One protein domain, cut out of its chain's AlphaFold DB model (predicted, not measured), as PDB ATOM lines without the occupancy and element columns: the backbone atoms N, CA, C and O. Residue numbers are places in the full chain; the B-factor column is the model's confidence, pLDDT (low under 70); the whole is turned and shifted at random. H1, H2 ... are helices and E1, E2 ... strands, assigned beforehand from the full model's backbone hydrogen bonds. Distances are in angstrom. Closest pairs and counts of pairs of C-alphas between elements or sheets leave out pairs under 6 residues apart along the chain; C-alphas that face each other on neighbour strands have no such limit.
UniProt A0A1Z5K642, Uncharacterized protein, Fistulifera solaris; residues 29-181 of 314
ATOM      1  N   SER A  29     234.027 238.045 246.399       53.38
ATOM      2  CA  SER A  29     234.905 238.009 245.223       53.38
ATOM      3  C   SER A  29     234.223 237.390 243.996       53.38
ATOM      4  O   SER A  29     234.298 237.925 242.888       53.38
ATOM      5  N   ALA A  30     233.455 236.310 244.174       58.28
ATOM      6  CA  ALA A  30     232.688 235.689 243.095       58.28
ATOM      7  C   ALA A  30     231.618 236.628 242.524       58.28
ATOM      8  O   ALA A  30     231.490 236.762 241.302       58.28
ATOM      9  N   ARG A  31     230.875 237.319 243.403       60.28
ATOM     10  CA  ARG A  31     229.873 238.315 242.990       60.28
ATOM     11  C   ARG A  31     230.518 239.456 242.220       60.28
ATOM     12  O   ARG A  31     229.939 239.911 241.230       60.28
ATOM     13  N   ARG A  32     231.694 239.923 242.644       70.62
ATOM     14  CA  ARG A  32     232.396 241.015 241.963       70.62
ATOM     15  C   ARG A  32     232.901 240.594 240.592       70.62
ATOM     16  O   ARG A  32     232.552 241.243 239.611       70.62
ATOM     17  N   LEU A  33     233.622 239.479 240.492       74.50
ATOM     18  CA  LEU A  33     234.121 238.946 239.217       74.50
ATOM     19  C   LEU A  33     232.979 238.674 238.225       74.50
ATOM     20  O   LEU A  33     233.077 239.011 237.044       74.50
ATOM     21  N   GLY A  34     231.860 238.128 238.711       68.75
ATOM     22  CA  GLY A  34     230.652 237.917 237.916       68.75
ATOM     23  C   GLY A  34     230.020 239.213 237.408       68.75
ATOM     24  O   GLY A  34     229.644 239.304 236.237       68.75
ATOM     25  N   ARG A  35     229.925 240.240 238.264       71.25
ATOM     26  CA  ARG A  35     229.421 241.577 237.896       71.25
ATOM     27  C   ARG A  35     230.348 242.307 236.933       71.25
ATOM     28  O   ARG A  35     229.862 242.995 236.034       71.25
ATOM     29  N   ALA A  36     231.651 242.152 237.113       68.94
ATOM     30  CA  ALA A  36     232.660 242.701 236.227       68.94
ATOM     31  C   ALA A  36     232.510 242.116 234.824       68.94
ATOM     32  O   ALA A  36     232.466 242.865 233.855       68.94
ATOM     33  N   LEU A  37     232.317 240.797 234.712       74.94
ATOM     34  CA  LEU A  37     232.074 240.147 233.425       74.94
ATOM     35  C   LEU A  37     230.721 240.528 232.810       74.94
ATOM     36  O   LEU A  37     230.632 240.768 231.609       74.94
ATOM     37  N   GLN A  38     229.658 240.612 233.611       69.50
ATOM     38  CA  GLN A  38     228.335 241.059 233.149       69.50
ATOM     39  C   GLN A  38     228.387 242.416 232.463       69.50
ATOM     40  O   GLN A  38     227.756 242.640 231.427       69.50
ATOM     41  N   ASN A  39     229.164 243.312 233.062       65.50
ATOM     42  CA  ASN A  39     229.318 244.669 232.594       65.50
ATOM     43  C   ASN A  39     230.564 244.855 231.733       65.50
ATOM     44  O   ASN A  39     230.852 246.013 231.466       65.50
ATOM     45  N   SER A  40     231.244 243.776 231.300       56.62
ATOM     46  CA  SER A  40     232.656 243.725 230.859       56.62
ATOM     47  C   SER A  40     233.140 244.905 230.029       56.62
ATOM     48  O   SER A  40     234.261 245.354 230.229       56.62
ATOM     49  N   SER A  41     232.289 245.524 229.211       61.44
ATOM     50  CA  SER A  41     232.530 246.904 228.804       61.44
ATOM     51  C   SER A  41     231.281 247.784 228.894       61.44
ATOM     52  O   SER A  41     230.166 247.366 228.582       61.44
ATOM     53  N   ALA A  42     231.488 249.078 229.168       61.78
ATOM     54  CA  ALA A  42     230.448 250.108 229.049       61.78
ATOM     55  C   ALA A  42     229.838 250.212 227.629       61.78
ATOM     56  O   ALA A  42     228.859 250.928 227.425       61.78
ATOM     57  N   LEU A  43     230.443 249.541 226.641       68.94
ATOM     58  CA  LEU A  43     230.076 249.575 225.227       68.94
ATOM     59  C   LEU A  43     229.454 248.260 224.725       68.94
ATOM     60  O   LEU A  43     228.880 248.256 223.640       68.94
ATOM     61  N   CYS A  44     229.594 247.160 225.464       83.75
ATOM     62  CA  CYS A  44     229.243 245.810 225.035       83.75
ATOM     63  C   CYS A  44     229.071 244.918 226.271       83.75
ATOM     64  O   CYS A  44     230.047 244.382 226.798       83.75
ATOM     65  N   THR A  45     227.830 244.810 226.748       85.00
ATOM     66  CA  THR A  45     227.444 243.862 227.800       85.00
ATOM     67  C   THR A  45     227.398 242.441 227.241       85.00
ATOM     68  O   THR A  45     227.365 242.252 226.022       85.00
ATOM     69  N   PHE A  46     227.330 241.437 228.118       84.88
ATOM     70  CA  PHE A  46     227.157 240.045 227.688       84.88
ATOM     71  C   PHE A  46     225.927 239.867 226.780       84.88
ATOM     72  O   PHE A  46     226.038 239.303 225.696       84.88
ATOM     73  N   ASP A  47     224.773 240.420 227.163       84.81
ATOM     74  CA  ASP A  47     223.542 240.288 226.373       84.81
ATOM     75  C   ASP A  47     223.650 240.968 224.998       84.81
ATOM     76  O   ASP A  47     223.216 240.404 223.993       84.81
ATOM     77  N   ALA A  48     224.272 242.151 224.930       87.00
ATOM     78  CA  ALA A  48     224.515 242.851 223.668       87.00
ATOM     79  C   ALA A  48     225.469 242.056 222.762       87.00
ATOM     80  O   ALA A  48     225.272 241.975 221.547       87.00
ATOM     81  N   PHE A  49     226.485 241.427 223.355       88.88
ATOM     82  CA  PHE A  49     227.417 240.563 222.648       88.88
ATOM     83  C   PHE A  49     226.720 239.330 222.058       88.88
ATOM     84  O   PHE A  49     226.851 239.074 220.859       88.88
ATOM     85  N   ILE A  50     225.921 238.614 222.855       86.81
ATOM     86  CA  ILE A  50     225.159 237.446 222.389       86.81
ATOM     87  C   ILE A  50     224.131 237.835 221.318       86.81
ATOM     88  O   ILE A  50     223.961 237.125 220.326       86.81
ATOM     89  N   ALA A  51     223.502 239.006 221.442       87.75
ATOM     90  CA  ALA A  51     222.599 239.545 220.424       87.75
ATOM     91  C   ALA A  51     223.312 239.986 219.124       87.75
ATOM     92  O   ALA A  51     222.646 240.333 218.143       87.75
ATOM     93  N   GLY A  52     224.650 239.959 219.081       88.12
ATOM     94  CA  GLY A  52     225.451 240.380 217.932       88.12
ATOM     95  C   GLY A  52     225.491 241.896 217.731       88.12
ATOM     96  O   GLY A  52     225.769 242.365 216.626       88.12
ATOM     97  N   GLU A  53     225.193 242.671 218.775       90.88
ATOM     98  CA  GLU A  53     225.180 244.139 218.747       90.88
ATOM     99  C   GLU A  53     226.592 244.739 218.857       90.88
ATOM    100  O   GLU A  53     226.805 245.901 218.508       90.88
ATOM    101  N   CYS A  54     227.569 243.938 219.285       90.06
ATOM    102  CA  CYS A  54     228.975 244.311 219.406       90.06
ATOM    103  C   CYS A  54     229.908 243.130 219.103       90.06
ATOM    104  O   CYS A  54     229.483 241.976 219.021       90.06
ATOM    105  N   SER A  55     231.192 243.424 218.873       90.19
ATOM    106  CA  SER A  55     232.187 242.400 218.537       90.19
ATOM    107  C   SER A  55     232.737 241.690 219.776       90.19
ATOM    108  O   SER A  55     232.708 242.222 220.885       90.19
ATOM    109  N   TYR A  56     233.306 240.502 219.568       86.69
ATOM    110  CA  TYR A  56     233.993 239.748 220.618       86.69
ATOM    111  C   TYR A  56     235.133 240.559 221.244       86.69
ATOM    112  O   TYR A  56     235.274 240.611 222.457       86.69
ATOM    113  N   GLU A  57     235.903 241.281 220.433       88.19
ATOM    114  CA  GLU A  57     236.988 242.135 220.921       88.19
ATOM    115  C   GLU A  57     236.475 243.281 221.793       88.19
ATOM    116  O   GLU A  57     237.164 243.665 222.730       88.19
ATOM    117  N   GLN A  58     235.286 243.821 221.503       88.56
ATOM    118  CA  GLN A  58     234.665 244.862 222.326       88.56
ATOM    119  C   GLN A  58     234.165 244.302 223.658       88.56
ATOM    120  O   GLN A  58     234.364 244.942 224.687       88.56
ATOM    121  N   PHE A  59     233.562 243.109 223.644       87.19
ATOM    122  CA  PHE A  59     233.133 242.403 224.853       87.19
ATOM    123  C   PHE A  59     234.311 242.090 225.791       87.19
ATOM    124  O   PHE A  59     234.169 242.156 227.007       87.19
ATOM    125  N   CYS A  60     235.481 241.789 225.224       87.94
ATOM    126  CA  CYS A  60     236.680 241.377 225.956       87.94
ATOM    127  C   CYS A  60     237.570 242.532 226.433       87.94
ATOM    128  O   CYS A  60     238.711 242.301 226.830       87.94
ATOM    129  N   LEU A  61     237.094 243.776 226.364       86.38
ATOM    130  CA  LEU A  61     237.769 244.898 227.014       86.38
ATOM    131  C   LEU A  61     237.424 244.906 228.508       86.38
ATOM    132  O   LEU A  61     236.340 244.462 228.853       86.38
ATOM    133  N   PRO A  62     238.307 245.398 229.391       81.06
ATOM    134  CA  PRO A  62     237.978 245.604 230.799       81.06
ATOM    135  C   PRO A  62     237.101 246.848 231.013       81.06
ATOM    136  O   PRO A  62     237.265 247.863 230.326       81.06
ATOM    137  N   THR A  63     236.221 246.801 232.014       71.25
ATOM    138  CA  THR A  63     235.436 247.954 232.495       71.25
ATOM    139  C   THR A  63     236.231 248.883 233.382       71.25
ATOM    140  O   THR A  63     236.025 250.097 233.360       71.25
ATOM    141  N   GLU A  64     237.093 248.297 234.203       75.44
ATOM    142  CA  GLU A  64     237.727 248.975 235.318       75.44
ATOM    143  C   GLU A  64     239.236 249.068 235.091       75.44
ATOM    144  O   GLU A  64     239.850 248.124 234.583       75.44
ATOM    145  N   PRO A  65     239.865 250.199 235.455       75.56
ATOM    146  CA  PRO A  65     241.281 250.447 235.180       75.56
ATOM    147  C   PRO A  65     242.216 249.469 235.901       75.56
ATOM    148  O   PRO A  65     243.360 249.290 235.487       75.56
ATOM    149  N   ASN A  66     241.736 248.846 236.973       79.50
ATOM    150  CA  ASN A  66     242.421 247.849 237.785       79.50
ATOM    151  C   ASN A  66     241.980 246.415 237.464       79.50
ATOM    152  O   ASN A  66     242.159 245.519 238.287       79.50
ATOM    153  N   SER A  67     241.428 246.198 236.273       85.12
ATOM    154  CA  SER A  67     241.023 244.878 235.812       85.12
ATOM    155  C   SER A  67     241.614 244.547 234.444       85.12
ATOM    156  O   SER A  67     242.001 245.424 233.667       85.12
ATOM    157  N   ALA A  68     241.676 243.257 234.140       87.56
ATOM    158  CA  ALA A  68     241.953 242.746 232.810       87.56
ATOM    159  C   ALA A  68     240.936 241.661 232.456       87.56
ATOM    160  O   ALA A  68     240.529 240.876 233.309       87.56
ATOM    161  N   VAL A  69     240.552 241.615 231.181       89.31
ATOM    162  CA  VAL A  69     239.651 240.598 230.637       89.31
ATOM    163  C   VAL A  69     240.366 239.895 229.489       89.31
ATOM    164  O   VAL A  69     240.879 240.538 228.572       89.31
ATOM    165  N   TYR A  70     240.424 238.567 229.543       91.12
ATOM    166  CA  TYR A  70     241.028 237.732 228.512       91.12
ATOM    167  C   TYR A  70     240.022 236.699 228.038       91.12
ATOM    168  O   TYR A  70     239.674 235.774 228.766       91.12
ATOM    169  N   CYS A  71     239.591 236.813 226.787       92.44
ATOM    170  CA  CYS A  71     238.726 235.807 226.196       92.44
ATOM    171  C   CYS A  71     239.512 234.853 225.295       92.44
ATOM    172  O   CYS A  71     240.396 235.266 224.538       92.44
ATOM    173  N   GLN A  72     239.168 233.569 225.335       94.25
ATOM    174  CA  GLN A  72     239.771 232.526 224.507       94.25
ATOM    175  C   GLN A  72     238.699 231.601 223.935       94.25
ATOM    176  O   GLN A  72     237.675 231.358 224.562       94.25
ATOM    177  N   GLY A  73     238.953 231.047 222.749       92.25
ATOM    178  CA  GLY A  73     238.004 230.174 222.058       92.25
ATOM    179  C   GLY A  73     237.038 230.934 221.149       92.25
ATOM    180  O   GLY A  73     237.303 232.074 220.759       92.25
ATOM    181  N   LEU A  74     235.956 230.258 220.754       87.44
ATOM    182  CA  LEU A  74     234.927 230.809 219.874       87.44
ATOM    183  C   LEU A  74     233.538 230.672 220.516       87.44
ATOM    184  O   LEU A  74     233.201 229.564 220.943       87.44
ATOM    185  N   PRO A  75     232.697 231.723 220.474       84.62
ATOM    186  CA  PRO A  75     231.353 231.730 221.072       84.62
ATOM    187  C   PRO A  75     230.394 230.686 220.498       84.62
ATOM    188  O   PRO A  75     229.410 230.318 221.118       84.62
ATOM    189  N   THR A  76     230.668 230.185 219.294       87.19
ATOM    190  CA  THR A  76     229.887 229.113 218.655       87.19
ATOM    191  C   THR A  76     230.286 227.710 219.129       87.19
ATOM    192  O   THR A  76     229.764 226.712 218.630       87.19
ATOM    193  N   SER A  77     231.237 227.618 220.057       92.06
ATOM    194  CA  SER A  77     231.802 226.388 220.609       92.06
ATOM    195  C   SER A  77     232.063 226.568 222.109       92.06
ATOM    196  O   SER A  77     231.371 227.344 222.760       92.06
ATOM    197  N   THR A  78     233.054 225.873 222.665       94.12
ATOM    198  CA  THR A  78     233.550 226.179 224.006       94.12
ATOM    199  C   THR A  78     234.435 227.419 223.959       94.12
ATOM    200  O   THR A  78     235.333 227.531 223.114       94.12
ATOM    201  N   TRP A  79     234.198 228.344 224.877       94.38
ATOM    202  CA  TRP A  79     235.015 229.535 225.050       94.38
ATOM    203  C   TRP A  79     235.106 229.894 226.525       94.38
ATOM    204  O   TRP A  79     234.306 229.449 227.347       94.38
ATOM    205  N   THR A  80     236.132 230.658 226.866       94.81
ATOM    206  CA  THR A  80     236.408 231.045 228.244       94.81
ATOM    207  C   THR A  80     236.633 232.533 228.330       94.81
ATOM    208  O   THR A  80     237.288 233.110 227.457       94.81
ATOM    209  N   VAL A  81     236.171 233.132 229.418       93.00
ATOM    210  CA  VAL A  81     236.506 234.503 229.780       93.00
ATOM    211  C   VAL A  81     237.189 234.488 231.122       93.00
ATOM    212  O   VAL A  81     236.643 234.001 232.103       93.00
ATOM    213  N   GLU A  82     238.397 235.014 231.155       93.25
ATOM    214  CA  GLU A  82     239.128 235.228 232.382       93.25
ATOM    215  C   GLU A  82     239.045 236.699 232.761       93.25
ATOM    216  O   GLU A  82     239.428 237.565 231.976       93.25
ATOM    217  N   VAL A  83     238.559 236.970 233.964       90.56
ATOM    218  CA  VAL A  83     238.564 238.295 234.574       90.56
ATOM    219  C   VAL A  83     239.610 238.294 235.674       90.56
ATOM    220  O   VAL A  83     239.642 237.385 236.501       90.56
ATOM    221  N   VAL A  84     240.474 239.299 235.672       89.25
ATOM    222  CA  VAL A  84     241.505 239.511 236.688       89.25
ATOM    223  C   VAL A  84     241.272 240.879 237.303       89.25
ATOM    224  O   VAL A  84     241.262 241.864 236.570       89.25
ATOM    225  N   TYR A  85     241.145 240.946 238.621       86.00
ATOM    226  CA  TYR A  85     241.311 242.174 239.385       86.00
ATOM    227  C   TYR A  85     242.719 242.216 239.964       86.00
ATOM    228  O   TYR A  85     243.180 241.276 240.619       86.00
ATOM    229  N   PHE A  86     243.421 243.312 239.685       84.94
ATOM    230  CA  PHE A  86     244.690 243.600 240.340       84.94
ATOM    231  C   PHE A  86     244.460 243.950 241.813       84.94
ATOM    232  O   PHE A  86     243.323 244.137 242.233       84.94
ATOM    233  N   GLU A  87     245.552 244.034 242.572       86.19
ATOM    234  CA  GLU A  87     245.535 244.169 244.029       86.19
ATOM    235  C   GLU A  87     244.581 245.271 244.523       86.19
ATOM    236  O   GLU A  87     244.766 246.458 244.234       86.19
ATOM    237  N   LEU A  88     243.568 244.841 245.272       83.88
ATOM    238  CA  LEU A  88     242.645 245.675 246.032       83.88
ATOM    239  C   LEU A  88     242.859 245.409 247.514       83.88
ATOM    240  O   LEU A  88     243.292 244.318 247.883       83.88
ATOM    241  N   CYS A  89     242.564 246.397 248.349       83.94
ATOM    242  CA  CYS A  89     242.575 246.217 249.790       83.94
ATOM    243  C   CYS A  89     241.253 246.621 250.397       83.94
ATOM    244  O   CYS A  89     240.604 247.560 249.947       83.94
ATOM    245  N   TYR A  90     240.913 245.895 251.440       80.88
ATOM    246  CA  TYR A  90     239.642 245.951 252.117       80.88
ATOM    247  C   TYR A  90     239.890 246.410 253.542       80.88
ATOM    248  O   TYR A  90     240.864 245.981 254.175       80.88
ATOM    249  N   ASP A  91     239.037 247.308 254.024       74.00
ATOM    250  CA  ASP A  91     239.115 247.779 255.407       74.00
ATOM    251  C   ASP A  91     238.731 246.666 256.402       74.00
ATOM    252  O   ASP A  91     239.283 246.597 257.502       74.00
ATOM    253  N   ASP A  92     237.819 245.789 255.989       68.75
ATOM    254  CA  ASP A  92     237.352 244.588 256.678       68.75
ATOM    255  C   ASP A  92     236.704 243.625 255.655       68.75
ATOM    256  O   ASP A  92     236.791 243.839 254.445       68.75
ATOM    257  N   PHE A  93     236.079 242.539 256.112       63.56
ATOM    258  CA  PHE A  93     235.388 241.590 255.228       63.56
ATOM    259  C   PHE A  93     234.012 242.057 254.747       63.56
ATOM    260  O   PHE A  93     233.536 241.575 253.718       63.56
ATOM    261  N   ASP A  94     233.407 243.017 255.446       63.88
ATOM    262  CA  ASP A  94     232.139 243.625 255.042       63.88
ATOM    263  C   ASP A  94     232.331 244.574 253.840       63.88
ATOM    264  O   ASP A  94     231.364 244.926 253.150       63.88
ATOM    265  N   ASP A  95     233.571 244.986 253.558       66.31
ATOM    266  CA  ASP A  95     233.927 245.776 252.384       66.31
ATOM    267  C   ASP A  95     233.875 244.947 251.087       66.31
ATOM    268  O   ASP A  95     234.799 244.241 250.677       66.31
ATOM    269  N   LEU A  96     232.748 245.080 250.390       63.84
ATOM    270  CA  LEU A  96     232.471 244.397 249.128       63.84
ATOM    271  C   LEU A  96     233.041 245.096 247.890       63.84
ATOM    272  O   LEU A  96     232.962 244.510 246.804       63.84
ATOM    273  N   GLU A  97     233.544 246.326 248.000       67.56
ATOM    274  CA  GLU A  97     234.036 247.101 246.852       67.56
ATOM    275  C   GLU A  97     235.563 247.126 246.817       67.56
ATOM    276  O   GLU A  97     236.130 246.912 245.741       67.56
ATOM    277  N   GLY A  98     236.212 247.257 247.979       68.75
ATOM    278  CA  GLY A  98     237.662 247.361 248.104       68.75
ATOM    279  C   GLY A  98     238.216 248.629 247.469       68.75
ATOM    280  O   GLY A  98     237.764 249.102 246.426       68.75
ATOM    281  N   ASP A  99     239.270 249.163 248.061       72.69
ATOM    282  CA  ASP A  99     239.961 250.331 247.543       72.69
ATOM    283  C   ASP A  99     241.286 249.952 246.880       72.69
ATOM    284  O   ASP A  99     241.972 248.991 247.241       72.69
ATOM    285  N   LEU A 100     241.686 250.753 245.888       66.75
ATOM    286  CA  LEU A 100     243.019 250.636 245.308       66.75
ATOM    287  C   LEU A 100     244.065 250.867 246.391       66.75
ATOM    288  O   LEU A 100     244.125 251.949 246.985       66.75
ATOM    289  N   TYR A 101     244.923 249.869 246.600       63.12
ATOM    290  CA  TYR A 101     245.908 249.941 247.661       63.12
ATOM    291  C   TYR A 101     246.823 251.150 247.498       63.12
ATOM    292  O   TYR A 101     247.483 251.349 246.473       63.12
ATOM    293  N   ASN A 102     246.931 251.932 248.565       65.56
ATOM    294  CA  ASN A 102     247.990 252.905 248.715       65.56
ATOM    295  C   ASN A 102     248.928 252.423 249.817       65.56
ATOM    296  O   ASN A 102     248.630 252.609 250.992       65.56
ATOM    297  N   ALA A 103     250.098 251.902 249.439       60.88
ATOM    298  CA  ALA A 103     251.132 251.421 250.365       60.88
ATOM    299  C   ALA A 103     251.609 252.451 251.412       60.88
ATOM    300  O   ALA A 103     252.350 252.115 252.334       60.88
ATOM    301  N   SER A 104     251.210 253.721 251.279       65.69
ATOM    302  CA  SER A 104     251.460 254.770 252.275       65.69
ATOM    303  C   SER A 104     250.448 254.779 253.430       65.69
ATOM    304  O   SER A 104     250.664 255.496 254.408       65.69
ATOM    305  N   ILE A 105     249.345 254.037 253.314       68.38
ATOM    306  CA  ILE A 105     248.294 253.909 254.323       68.38
ATOM    307  C   ILE A 105     248.444 252.517 254.954       68.38
ATOM    308  O   ILE A 105     248.395 251.519 254.235       68.38
ATOM    309  N   PRO A 106     248.698 252.424 256.272       76.38
ATOM    310  CA  PRO A 106     248.758 251.132 256.940       76.38
ATOM    311  C   PRO A 106     247.394 250.446 256.858       76.38
ATOM    312  O   PRO A 106     246.372 251.109 257.039       76.38
ATOM    313  N   LEU A 107     247.401 249.134 256.617       79.19
ATOM    314  CA  LEU A 107     246.181 248.336 256.655       79.19
ATOM    315  C   LEU A 107     245.564 248.399 258.059       79.19
ATOM    316  O   LEU A 107     246.310 248.366 259.052       79.19
ATOM    317  N   PRO A 108     244.232 248.520 258.163       79.62
ATOM    318  CA  PRO A 108     243.553 248.360 259.438       79.62
ATOM    319  C   PRO A 108     243.789 246.943 260.000       79.62
ATOM    320  O   PRO A 108     244.193 246.050 259.259       79.62
ATOM    321  N   PRO A 109     243.585 246.725 261.313       75.62
ATOM    322  CA  PRO A 109     243.875 245.441 261.960       75.62
ATOM    323  C   PRO A 109     243.191 244.230 261.316       75.62
ATOM    324  O   PRO A 109     243.796 243.164 261.279       75.62
ATOM    325  N   ASP A 110     241.978 244.430 260.804       73.44
ATOM    326  CA  ASP A 110     241.152 243.399 260.168       73.44
ATOM    327  C   ASP A 110     241.167 243.518 258.630       73.44
ATOM    328  O   ASP A 110     240.480 242.782 257.927       73.44
ATOM    329  N   GLY A 111     241.971 244.446 258.102       77.50
ATOM    330  CA  GLY A 111     242.082 244.692 256.674       77.50
ATOM    331  C   GLY A 111     243.039 243.728 255.991       77.50
ATOM    332  O   GLY A 111     244.046 243.291 256.557       77.50
ATOM    333  N   TYR A 112     242.761 243.450 254.725       81.50
ATOM    334  CA  TYR A 112     243.587 242.583 253.896       81.50
ATOM    335  C   TYR A 112     243.673 243.120 252.473       81.50
ATOM    336  O   TYR A 112     242.843 243.913 252.038       81.50
ATOM    337  N   CYS A 113     244.699 242.692 251.746       84.94
ATOM    338  CA  CYS A 113     244.825 242.946 250.320       84.94
ATOM    339  C   CYS A 113     244.781 241.641 249.558       84.94
ATOM    340  O   CYS A 113     245.284 240.620 250.037       84.94
ATOM    341  N   SER A 114     244.230 241.678 248.353       85.81
ATOM    342  CA  SER A 114     244.198 240.507 247.506       85.81
ATOM    343  C   SER A 114     244.125 240.808 246.019       85.81
ATOM    344  O   SER A 114     243.708 241.876 245.574       85.81
ATOM    345  N   THR A 115     244.545 239.820 245.235       87.88
ATOM    346  CA  THR A 115     244.266 239.739 243.802       87.88
ATOM    347  C   THR A 115     243.219 238.667 243.556       87.88
ATOM    348  O   THR A 115     243.300 237.579 244.137       87.88
ATOM    349  N   GLU A 116     242.298 238.929 242.637       87.62
ATOM    350  CA  GLU A 116     241.196 238.020 242.326       87.62
ATOM    351  C   GLU A 116     241.198 237.657 240.844       87.62
ATOM    352  O   GLU A 116     241.430 238.494 239.968       87.62
ATOM    353  N   ARG A 117     240.922 236.391 240.544       90.88
ATOM    354  CA  ARG A 117     240.832 235.877 239.181       90.88
ATOM    355  C   ARG A 117     239.654 234.926 239.062       90.88
ATOM    356  O   ARG A 117     239.556 233.968 239.819       90.88
ATOM    357  N   GLY A 118     238.800 235.161 238.073       91.56
ATOM    358  CA  GLY A 118     237.678 234.293 237.730       91.56
ATOM    359  C   GLY A 118     237.796 233.806 236.296       91.56
ATOM    360  O   GLY A 118     237.874 234.621 235.380       91.56
ATOM    361  N   LEU A 119     237.799 232.493 236.085       94.19
ATOM    362  CA  LEU A 119     237.732 231.870 234.767       94.19
ATOM    363  C   LEU A 119     236.333 231.290 234.553       94.19
ATOM    364  O   LEU A 119     235.959 230.281 235.147       94.19
ATOM    365  N   PHE A 120     235.582 231.920 233.661       94.00
ATOM    366  CA  PHE A 120     234.224 231.552 233.285       94.00
ATOM    367  C   PHE A 120     234.269 230.725 232.009       94.00
ATOM    368  O   PHE A 120     234.763 231.195 230.983       94.00
ATOM    369  N   THR A 121     233.778 229.491 232.062       95.38
ATOM    370  CA  THR A 121     233.747 228.591 230.903       95.38
ATOM    371  C   THR A 121     232.330 228.461 230.383       95.38
ATOM    372  O   THR A 121     231.411 228.131 231.132       95.38
ATOM    373  N   PHE A 122     232.181 228.692 229.086       93.75
ATOM    374  CA  PHE A 122     230.914 228.639 228.386       93.75
ATOM    375  C   PHE A 122     230.942 227.551 227.316       93.75
ATOM    376  O   PHE A 122     231.910 227.420 226.560       93.75
ATOM    377  N   GLU A 123     229.844 226.814 227.197       94.38
ATOM    378  CA  GLU A 123     229.518 226.022 226.017       94.38
ATOM    379  C   GLU A 123     228.437 226.757 225.229       94.38
ATOM    380  O   GLU A 123     227.278 226.823 225.635       94.38
ATOM    381  N   GLN A 124     228.824 227.321 224.085       91.00
ATOM    382  CA  GLN A 124     227.996 228.271 223.343       91.00
ATOM    383  C   GLN A 124     227.602 229.454 224.241       91.00
ATOM    384  O   GLN A 124     228.466 230.202 224.679       91.00
ATOM    385  N   GLU A 125     226.320 229.623 224.550       88.44
ATOM    386  CA  GLU A 125     225.808 230.725 225.378       88.44
ATOM    387  C   GLU A 125     225.590 230.306 226.842       88.44
ATOM    388  O   GLU A 125     225.131 231.100 227.660       88.44
ATOM    389  N   VAL A 126     225.898 229.049 227.182       90.94
ATOM    390  CA  VAL A 126     225.613 228.475 228.499       90.94
ATOM    391  C   VAL A 126     226.871 228.476 229.352       90.94
ATOM    392  O   VAL A 126     227.865 227.865 228.968       90.94
ATOM    393  N   LEU A 127     226.831 229.128 230.517       93.06
ATOM    394  CA  LEU A 127     227.901 229.030 231.509       93.06
ATOM    395  C   LEU A 127     227.857 227.630 232.139       93.06
ATOM    396  O   LEU A 127     226.813 227.213 232.636       93.06
ATOM    397  N   THR A 128     228.974 226.905 232.101       93.94
ATOM    398  CA  THR A 128     229.049 225.512 232.578       93.94
ATOM    399  C   THR A 128     229.886 225.359 233.838       93.94
ATOM    400  O   THR A 128     229.562 224.544 234.699       93.94
ATOM    401  N   SER A 129     230.963 226.135 233.962       93.56
ATOM    402  CA  SER A 129     231.847 226.075 235.125       93.56
ATOM    403  C   SER A 129     232.540 227.404 235.384       93.56
ATOM    404  O   SER A 129     232.793 228.185 234.461       93.56
ATOM    405  N   VAL A 130     232.882 227.623 236.650       92.06
ATOM    406  CA  VAL A 130     233.607 228.801 237.126       92.06
ATOM    407  C   VAL A 130     234.768 228.334 237.993       92.06
ATOM    408  O   VAL A 130     234.573 227.528 238.896       92.06
ATOM    409  N   SER A 131     235.969 228.831 237.708       92.44
ATOM    410  CA  SER A 131     237.146 228.655 238.561       92.44
ATOM    411  C   SER A 131     237.509 230.000 239.171       92.44
ATOM    412  O   SER A 131     237.657 230.988 238.447       92.44
ATOM    413  N   LEU A 132     237.616 230.044 240.491       89.12
ATOM    414  CA  LEU A 132     237.932 231.232 241.268       89.12
ATOM    415  C   LEU A 132     239.277 231.041 241.940       89.12
ATOM    416  O   LEU A 132     239.501 230.064 242.646       89.12
ATOM    417  N   ASN A 133     240.170 231.997 241.738       89.00
ATOM    418  CA  ASN A 133     241.441 232.064 242.429       89.00
ATOM    419  C   ASN A 133     241.548 233.416 243.127       89.00
ATOM    420  O   ASN A 133     241.557 234.466 242.482       89.00
ATOM    421  N   HIS A 134     241.635 233.366 244.445       84.75
ATOM    422  CA  HIS A 134     241.794 234.510 245.316       84.75
ATOM    423  C   HIS A 134     243.151 234.381 246.005       84.75
ATOM    424  O   HIS A 134     243.401 233.432 246.740       84.75
ATOM    425  N   THR A 135     244.056 235.320 245.748       86.38
ATOM    426  CA  THR A 135     245.364 235.357 246.408       86.38
ATOM    427  C   THR A 135     245.417 236.545 247.349       86.38
ATOM    428  O   THR A 135     245.449 237.683 246.890       86.38
ATOM    429  N   ILE A 136     245.444 236.276 248.649       83.50
ATOM    430  CA  ILE A 136     245.711 237.270 249.687       83.50
ATOM    431  C   ILE A 136     247.187 237.653 249.564       83.50
ATOM    432  O   ILE A 136     248.057 236.779 249.509       83.50
ATOM    433  N   THR A 137     247.467 238.946 249.444       84.62
ATOM    434  CA  THR A 137     248.816 239.497 249.247       84.62
ATOM    435  C   THR A 137     249.328 240.262 250.461       84.62
ATOM    436  O   THR A 137     250.542 240.429 250.607       84.62
ATOM    437  N   ALA A 138     248.425 240.707 251.336       82.19
ATOM    438  CA  ALA A 138     248.746 241.290 252.628       82.19
ATOM    439  C   ALA A 138     247.605 241.038 253.636       82.19
ATOM    440  O   ALA A 138     246.450 240.947 253.223       82.19
ATOM    441  N   PRO A 139     247.900 240.964 254.947       73.19
ATOM    442  CA  PRO A 139     249.243 241.008 255.542       73.19
ATOM    443  C   PRO A 139     250.064 239.731 255.298       73.19
ATOM    444  O   PRO A 139     251.283 239.759 255.440       73.19
ATOM    445  N   PHE A 140     249.413 238.652 254.867       79.19
ATOM    446  CA  PHE A 140     250.027 237.362 254.555       79.19
ATOM    447  C   PHE A 140     249.970 237.090 253.050       79.19
ATOM    448  O   PHE A 140     249.209 237.731 252.328       79.19
ATOM    449  N   GLN A 141     250.747 236.109 252.584       81.44
ATOM    450  CA  GLN A 141     250.644 235.615 251.215       81.44
ATOM    451  C   GLN A 141     250.020 234.224 251.219       81.44
ATOM    452  O   GLN A 141     250.657 233.278 251.676       81.44
ATOM    453  N   SER A 142     248.802 234.106 250.694       81.75
ATOM    454  CA  SER A 142     248.099 232.826 250.601       81.75
ATOM    455  C   SER A 142     247.199 232.766 249.377       81.75
ATOM    456  O   SER A 142     246.657 233.788 248.959       81.75
ATOM    457  N   ALA A 143     247.042 231.582 248.789       83.88
ATOM    458  CA  ALA A 143     246.169 231.357 247.642       83.88
ATOM    459  C   ALA A 143     245.017 230.406 247.981       83.88
ATOM    460  O   ALA A 143     245.235 229.265 248.390       83.88
ATOM    461  N   VAL A 144     243.795 230.857 247.713       83.12
ATOM    462  CA  VAL A 144     242.564 230.069 247.748       83.12
ATOM    463  C   VAL A 144     242.116 229.822 246.316       83.12
ATOM    464  O   VAL A 144     241.967 230.756 245.529       83.12
ATOM    465  N   LEU A 145     241.908 228.558 245.973       87.38
ATOM    466  CA  LEU A 145     241.413 228.141 244.665       87.38
ATOM    467  C   LEU A 145     240.159 227.305 244.854       87.38
ATOM    468  O   LEU A 145     240.186 226.341 245.620       87.38
ATOM    469  N   GLU A 146     239.109 227.632 244.110       86.19
ATOM    470  CA  GLU A 146     237.843 226.915 244.124       86.19
ATOM    471  C   GLU A 146     237.297 226.737 242.706       86.19
ATOM    472  O   GLU A 146     237.192 227.692 241.938       86.19
ATOM    473  N   ASP A 147     236.909 225.511 242.370       88.75
ATOM    474  CA  ASP A 147     236.313 225.169 241.080       88.75
ATOM    475  C   ASP A 147     234.871 224.722 241.278       88.75
ATOM    476  O   ASP A 147     234.603 223.789 242.034       88.75
ATOM    477  N   TYR A 148     233.945 225.322 240.540       89.44
ATOM    478  CA  TYR A 148     232.518 225.056 240.645       89.44
ATOM    479  C   TYR A 148     231.910 224.653 239.302       89.44
ATOM    480  O   TYR A 148     232.216 225.225 238.251       89.44
ATOM    481  N   ASN A 149     230.964 223.715 239.362       90.31
ATOM    482  CA  ASN A 149     229.923 223.619 238.344       90.31
ATOM    483  C   ASN A 149     228.853 224.672 238.619       90.31
ATOM    484  O   ASN A 149     228.572 225.007 239.774       90.31
ATOM    485  N   VAL A 150     228.222 225.147 237.553       90.19
ATOM    486  CA  VAL A 150     227.073 226.043 237.657       90.19
ATOM    487  C   VAL A 150     225.877 225.486 236.906       90.19
ATOM    488  O   VAL A 150     226.004 224.756 235.921       90.19
ATOM    489  N   VAL A 151     224.695 225.857 237.374       90.12
ATOM    490  CA  VAL A 151     223.411 225.492 236.778       90.12
ATOM    491  C   VAL A 151     222.502 226.710 236.730       90.12
ATOM    492  O   VAL A 151     222.734 227.702 237.418       90.12
ATOM    493  N   ALA A 152     221.451 226.648 235.914       89.69
ATOM    494  CA  ALA A 152     220.422 227.677 235.941       89.69
ATOM    495  C   ALA A 152     219.771 227.728 237.334       89.69
ATOM    496  O   ALA A 152     219.353 226.694 237.863       89.69
ATOM    497  N   CYS A 153     219.672 228.924 237.910       86.44
ATOM    498  CA  CYS A 153     219.037 229.112 239.207       86.44
ATOM    499  C   CYS A 153     217.551 228.741 239.158       86.44
ATOM    500  O   CYS A 153     216.862 229.073 238.185       86.44
ATOM    501  N   PRO A 154     217.008 228.152 240.232       83.81
ATOM    502  CA  PRO A 154     215.571 228.145 240.466       83.81
ATOM    503  C   PRO A 154     215.022 229.578 240.559       83.81
ATOM    504  O   PRO A 154     215.680 230.460 241.104       83.81
ATOM    505  N   ASP A 155     213.775 229.800 240.130       77.88
ATOM    506  CA  ASP A 155     213.113 231.122 240.194       77.88
ATOM    507  C   ASP A 155     213.031 231.713 241.620       77.88
ATOM    508  O   ASP A 155     212.768 232.901 241.801       77.88
ATOM    509  N   SER A 156     213.191 230.870 242.642       75.12
ATOM    510  CA  SER A 156     213.156 231.242 244.056       75.12
ATOM    511  C   SER A 156     214.507 231.670 244.632       75.12
ATOM    512  O   SER A 156     214.538 232.093 245.786       75.12
ATOM    513  N   GLU A 157     215.601 231.523 243.883       72.50
ATOM    514  CA  GLU A 157     216.961 231.791 244.357       72.50
ATOM    515  C   GLU A 157     217.537 233.068 243.740       72.50
ATOM    516  O   GLU A 157     217.226 233.444 242.606       72.50
ATOM    517  N   LEU A 158     218.386 233.753 244.510       73.88
ATOM    518  CA  LEU A 158     219.175 234.867 243.998       73.88
ATOM    519  C   LEU A 158     220.369 234.315 243.209       73.88
ATOM    520  O   LEU A 158     221.034 233.410 243.709       73.88
ATOM    521  N   PRO A 159     220.653 234.849 242.011       79.81
ATOM    522  CA  PRO A 159     221.766 234.376 241.205       79.81
ATOM    523  C   PRO A 159     223.127 234.729 241.792       79.81
ATOM    524  O   PRO A 159     223.337 235.855 242.250       79.81
ATOM    525  N   ASP A 160     224.067 233.798 241.637       78.69
ATOM    526  CA  ASP A 160     225.500 234.059 241.781       78.69
ATOM    527  C   ASP A 160     226.017 234.818 240.547       78.69
ATOM    528  O   ASP A 160     226.793 235.769 240.656       78.69
ATOM    529  N   PHE A 161     225.503 234.463 239.361       83.69
ATOM    530  CA  PHE A 161     225.847 235.092 238.086       83.69
ATOM    531  C   PHE A 161     224.622 235.314 237.191       83.69
ATOM    532  O   PHE A 161     223.653 234.564 237.233       83.69
ATOM    533  N   VAL A 162     224.672 236.323 236.325       83.31
ATOM    534  CA  VAL A 162     223.613 236.654 235.364       83.31
ATOM    535  C   VAL A 162     224.243 236.782 233.978       83.31
ATOM    536  O   VAL A 162     224.972 237.725 233.724       83.31
ATOM    537  N   PHE A 163     223.981 235.847 233.070       85.12
ATOM    538  CA  PHE A 163     224.509 235.866 231.697       85.12
ATOM    539  C   PHE A 163     223.408 235.417 230.733       85.12
ATOM    540  O   PHE A 163     223.286 234.226 230.441       85.12
ATOM    541  N   GLY A 164     222.518 236.337 230.340       79.19
ATOM    542  CA  GLY A 164     221.249 236.048 229.653       79.19
ATOM    543  C   GLY A 164     220.212 235.306 230.515       79.19
ATOM    544  O   GLY A 164     219.013 235.578 230.436       79.19
ATOM    545  N   VAL A 165     220.672 234.402 231.381       83.94
ATOM    546  CA  VAL A 165     219.913 233.694 232.415       83.94
ATOM    547  C   VAL A 165     220.651 233.755 233.756       83.94
ATOM    548  O   VAL A 165     221.842 234.063 233.819       83.94
ATOM    549  N   ASN A 166     219.928 233.462 234.833       87.44
ATOM    550  CA  ASN A 166     220.459 233.401 236.192       87.44
ATOM    551  C   ASN A 166     221.178 232.064 236.418       87.44
ATOM    552  O   ASN A 166     220.576 231.013 236.196       87.44
ATOM    553  N   TYR A 167     222.424 232.103 236.888       88.06
ATOM    554  CA  TYR A 167     223.234 230.937 237.237       88.06
ATOM    555  C   TYR A 167     223.577 230.919 238.719       88.06
ATOM    556  O   TYR A 167     223.881 231.955 239.315       88.06
ATOM    557  N   CYS A 168     223.527 229.718 239.278       85.88
ATOM    558  CA  CYS A 168     223.810 229.414 240.667       85.88
ATOM    559  C   CYS A 168     224.856 228.299 240.719       85.88
ATOM    560  O   CYS A 168     224.906 227.450 239.820       85.88
ATOM    561  N   TYR A 169     225.669 228.272 241.768       85.50
ATOM    562  CA  TYR A 169     226.539 227.129 242.028       85.50
ATOM    563  C   TYR A 169     225.730 225.841 242.201       85.50
ATOM    564  O   TYR A 169     224.697 225.823 242.876       85.50
ATOM    565  N   ASP A 170     226.216 224.750 241.610       86.75
ATOM    566  CA  ASP A 170     225.609 223.420 241.733       86.75
ATOM    567  C   ASP A 170     226.082 222.719 243.018       86.75
ATOM    568  O   ASP A 170     226.783 221.705 243.000       86.75
ATOM    569  N   GLY A 171     225.737 223.315 244.160       83.56
ATOM    570  CA  GLY A 171     226.109 222.819 245.480       83.56
ATOM    571  C   GLY A 171     227.599 222.977 245.775       83.56
ATOM    572  O   GLY A 171     228.092 224.088 245.940       83.56
ATOM    573  N   CYS A 172     228.296 221.853 245.929       83.19
ATOM    574  CA  CYS A 172     229.682 221.812 246.388       83.19
ATOM    575  C   CYS A 172     230.686 222.131 245.274       83.19
ATOM    576  O   CYS A 172     230.492 221.681 244.140       83.19
ATOM    577  N   PRO A 173     231.811 222.795 245.593       83.06
ATOM    578  CA  PRO A 173     232.907 222.909 244.644       83.06
ATOM    579  C   PRO A 173     233.445 221.522 244.276       83.06
ATOM    580  O   PRO A 173     233.537 220.610 245.101       83.06
ATOM    581  N   LEU A 174     233.837 221.381 243.013       86.62
ATOM    582  CA  LEU A 174     234.562 220.229 242.482       86.62
ATOM    583  C   LEU A 174     235.932 220.077 243.141       86.62
ATOM    584  O   LEU A 174     236.420 218.962 243.329       86.62
ATOM    585  N   MET A 175     236.554 221.208 243.458       87.00
ATOM    586  CA  MET A 175     237.838 221.288 244.126       87.00
ATOM    587  C   MET A 175     237.887 222.576 244.938       87.00
ATOM    588  O   MET A 175     237.482 223.622 244.447       87.00
ATOM    589  N   ALA A 176     238.445 222.493 246.141       86.12
ATOM    590  CA  ALA A 176     238.900 223.652 246.891       86.12
ATOM    591  C   ALA A 176     240.298 223.376 247.443       86.12
ATOM    592  O   ALA A 176     240.594 222.252 247.865       86.12
ATOM    593  N   SER A 177     241.173 224.375 247.432       87.00
ATOM    594  CA  SER A 177     242.504 224.275 248.028       87.00
ATOM    595  C   SER A 177     242.954 225.593 248.628       87.00
ATOM    596  O   SER A 177     242.712 226.644 248.039       87.00
ATOM    597  N   ILE A 178     243.680 225.499 249.738       85.19
ATOM    598  CA  ILE A 178     244.337 226.617 250.416       85.19
ATOM    599  C   ILE A 178     245.840 226.334 250.380       85.19
ATOM    600  O   ILE A 178     246.278 225.237 250.739       85.19
ATOM    601  N   ASP A 179     246.617 227.271 249.844       84.12
ATOM    602  CA  ASP A 179     248.069 227.163 249.638       84.12
ATOM    603  C   ASP A 179     248.509 225.869 248.943       84.12
ATOM    604  O   ASP A 179     249.509 225.227 249.266       84.12
ATOM    605  N   GLY A 180     247.716 225.470 247.946       84.69
ATOM    606  CA  GLY A 180     247.943 224.269 247.144       84.69
ATOM    607  C   GLY A 180     247.604 222.956 247.851       84.69
ATOM    608  O   GLY A 180     247.735 221.892 247.243       84.69
ATOM    609  N   THR A 181     247.136 222.999 249.099       88.50
ATOM    610  CA  THR A 181     246.643 221.820 249.810       88.50
ATOM    611  C   THR A 181     245.133 221.711 249.642       88.50
ATOM    612  O   THR A 181     244.372 222.588 250.042       88.50
TER     613      THR A 181
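This is residues 29 to 181 of the 314 residues of an uncharacterized protein of Fistulifera solaris (UniProt A0A1Z5K642). One twisted sheet curls round the helix H1, with five long strands, E1 to E5, side by side as its main wall. The small hairpin of E6 and E7 continues the sheet from one end of E5 and folds back over H1, while E8 runs beside another part of E5. The short helices H2 and H3 sit at one end of the body, and a long loop, residues 91 to 111, links E2 to E3 at the opposite end. The printed part has 153 residues with three named helices followed by eight named strands, in a branched, antiparallel sheet, and the class is mixed, helices and strands. The whole is compact, with a radius of gyration of the C-alphas of 16.1 A, and spans 47 by 34 by 30 A.

The printed part begins with H1, residues 29 to 38, 14.1 A long, its C-alpha 29 at (234.905, 238.009, 245.223). H2, residues 46 to 50, and H3, residues 56 to 59, follow. E1, residues 67 to 73, is 20.4 A long. E2, residues 78 to 90, is 34.9 A long and bends by 63 degrees at residue 87. E3, residues 112 to 123, is 35.3 A long and starts with C-alpha 112 at (243.587, 242.583, 253.896). E4, residues 126 to 138, is 35.8 A long and bends by 50 degrees at residue 129. E5, residues 142 to 152, is 31.7 A long. E6 is residues 161 to 163, E7 residues 165 to 169, and E8 residues 175 to 178, with C-alpha 178 at (244.337, 226.617, 250.416).

E1 to E5 form a meander, each strand the antiparallel neighbour of the one before, and each step is a hairpin. Between E1 and E2, N 70 and O 82 are within hydrogen-bond range at 2.8 A. Between E2 and E3 it is N 83 and O 118, 2.8 A; between E3 and E4, N 117 and O 133, 2.8 A; between E4 and E5, N 132 and O 146, 2.8 A. E5 has three neighbours: E4 lies on one side of it, E7 and E8 on the other side. E7 is beside residues 150 to 152 of E5, with N 151 and O 168 at 2.9 A, and E8 is beside residues 143 to 147, with N 145 and O 177 at 2.9 A. E6 and E7 are a hairpin, with N 165 and O 163 at 2.8 A. E1, E6 and E8 are edge strands. H1 is on the sheet, which curls round it: the closest C-alphas to E3 are those of Leu 33 and Gly 118, 6.0 A, and to E6 those of Gly 34 and Phe 161, 5.6 A. H2 and H3 only graze the sheet. They only just touch each other, with 3 pairs of C-alphas within 8 A, the closest being those of Phe 49 and Phe 59 at 6.4 A. H1 and H3 are apart. In H1 and H2 every O i to N i+4 pair is within hydrogen-bond range; H3 is too short for such a pair.

The two C-alphas farthest apart are those of Thr 76 and Pro 109, 48.3 A. The printed part has no cut. The one long link, E2 to E3, has 21 residues; within it, residues 99 to 100 pair antiparallel with residues 88 to 89 of E2. The mean pLDDT of the printed part is 82.1, and 24 residues are under 70, among them residues 29 to 31, 38 to 43, 92 to 98 and 100 to 105.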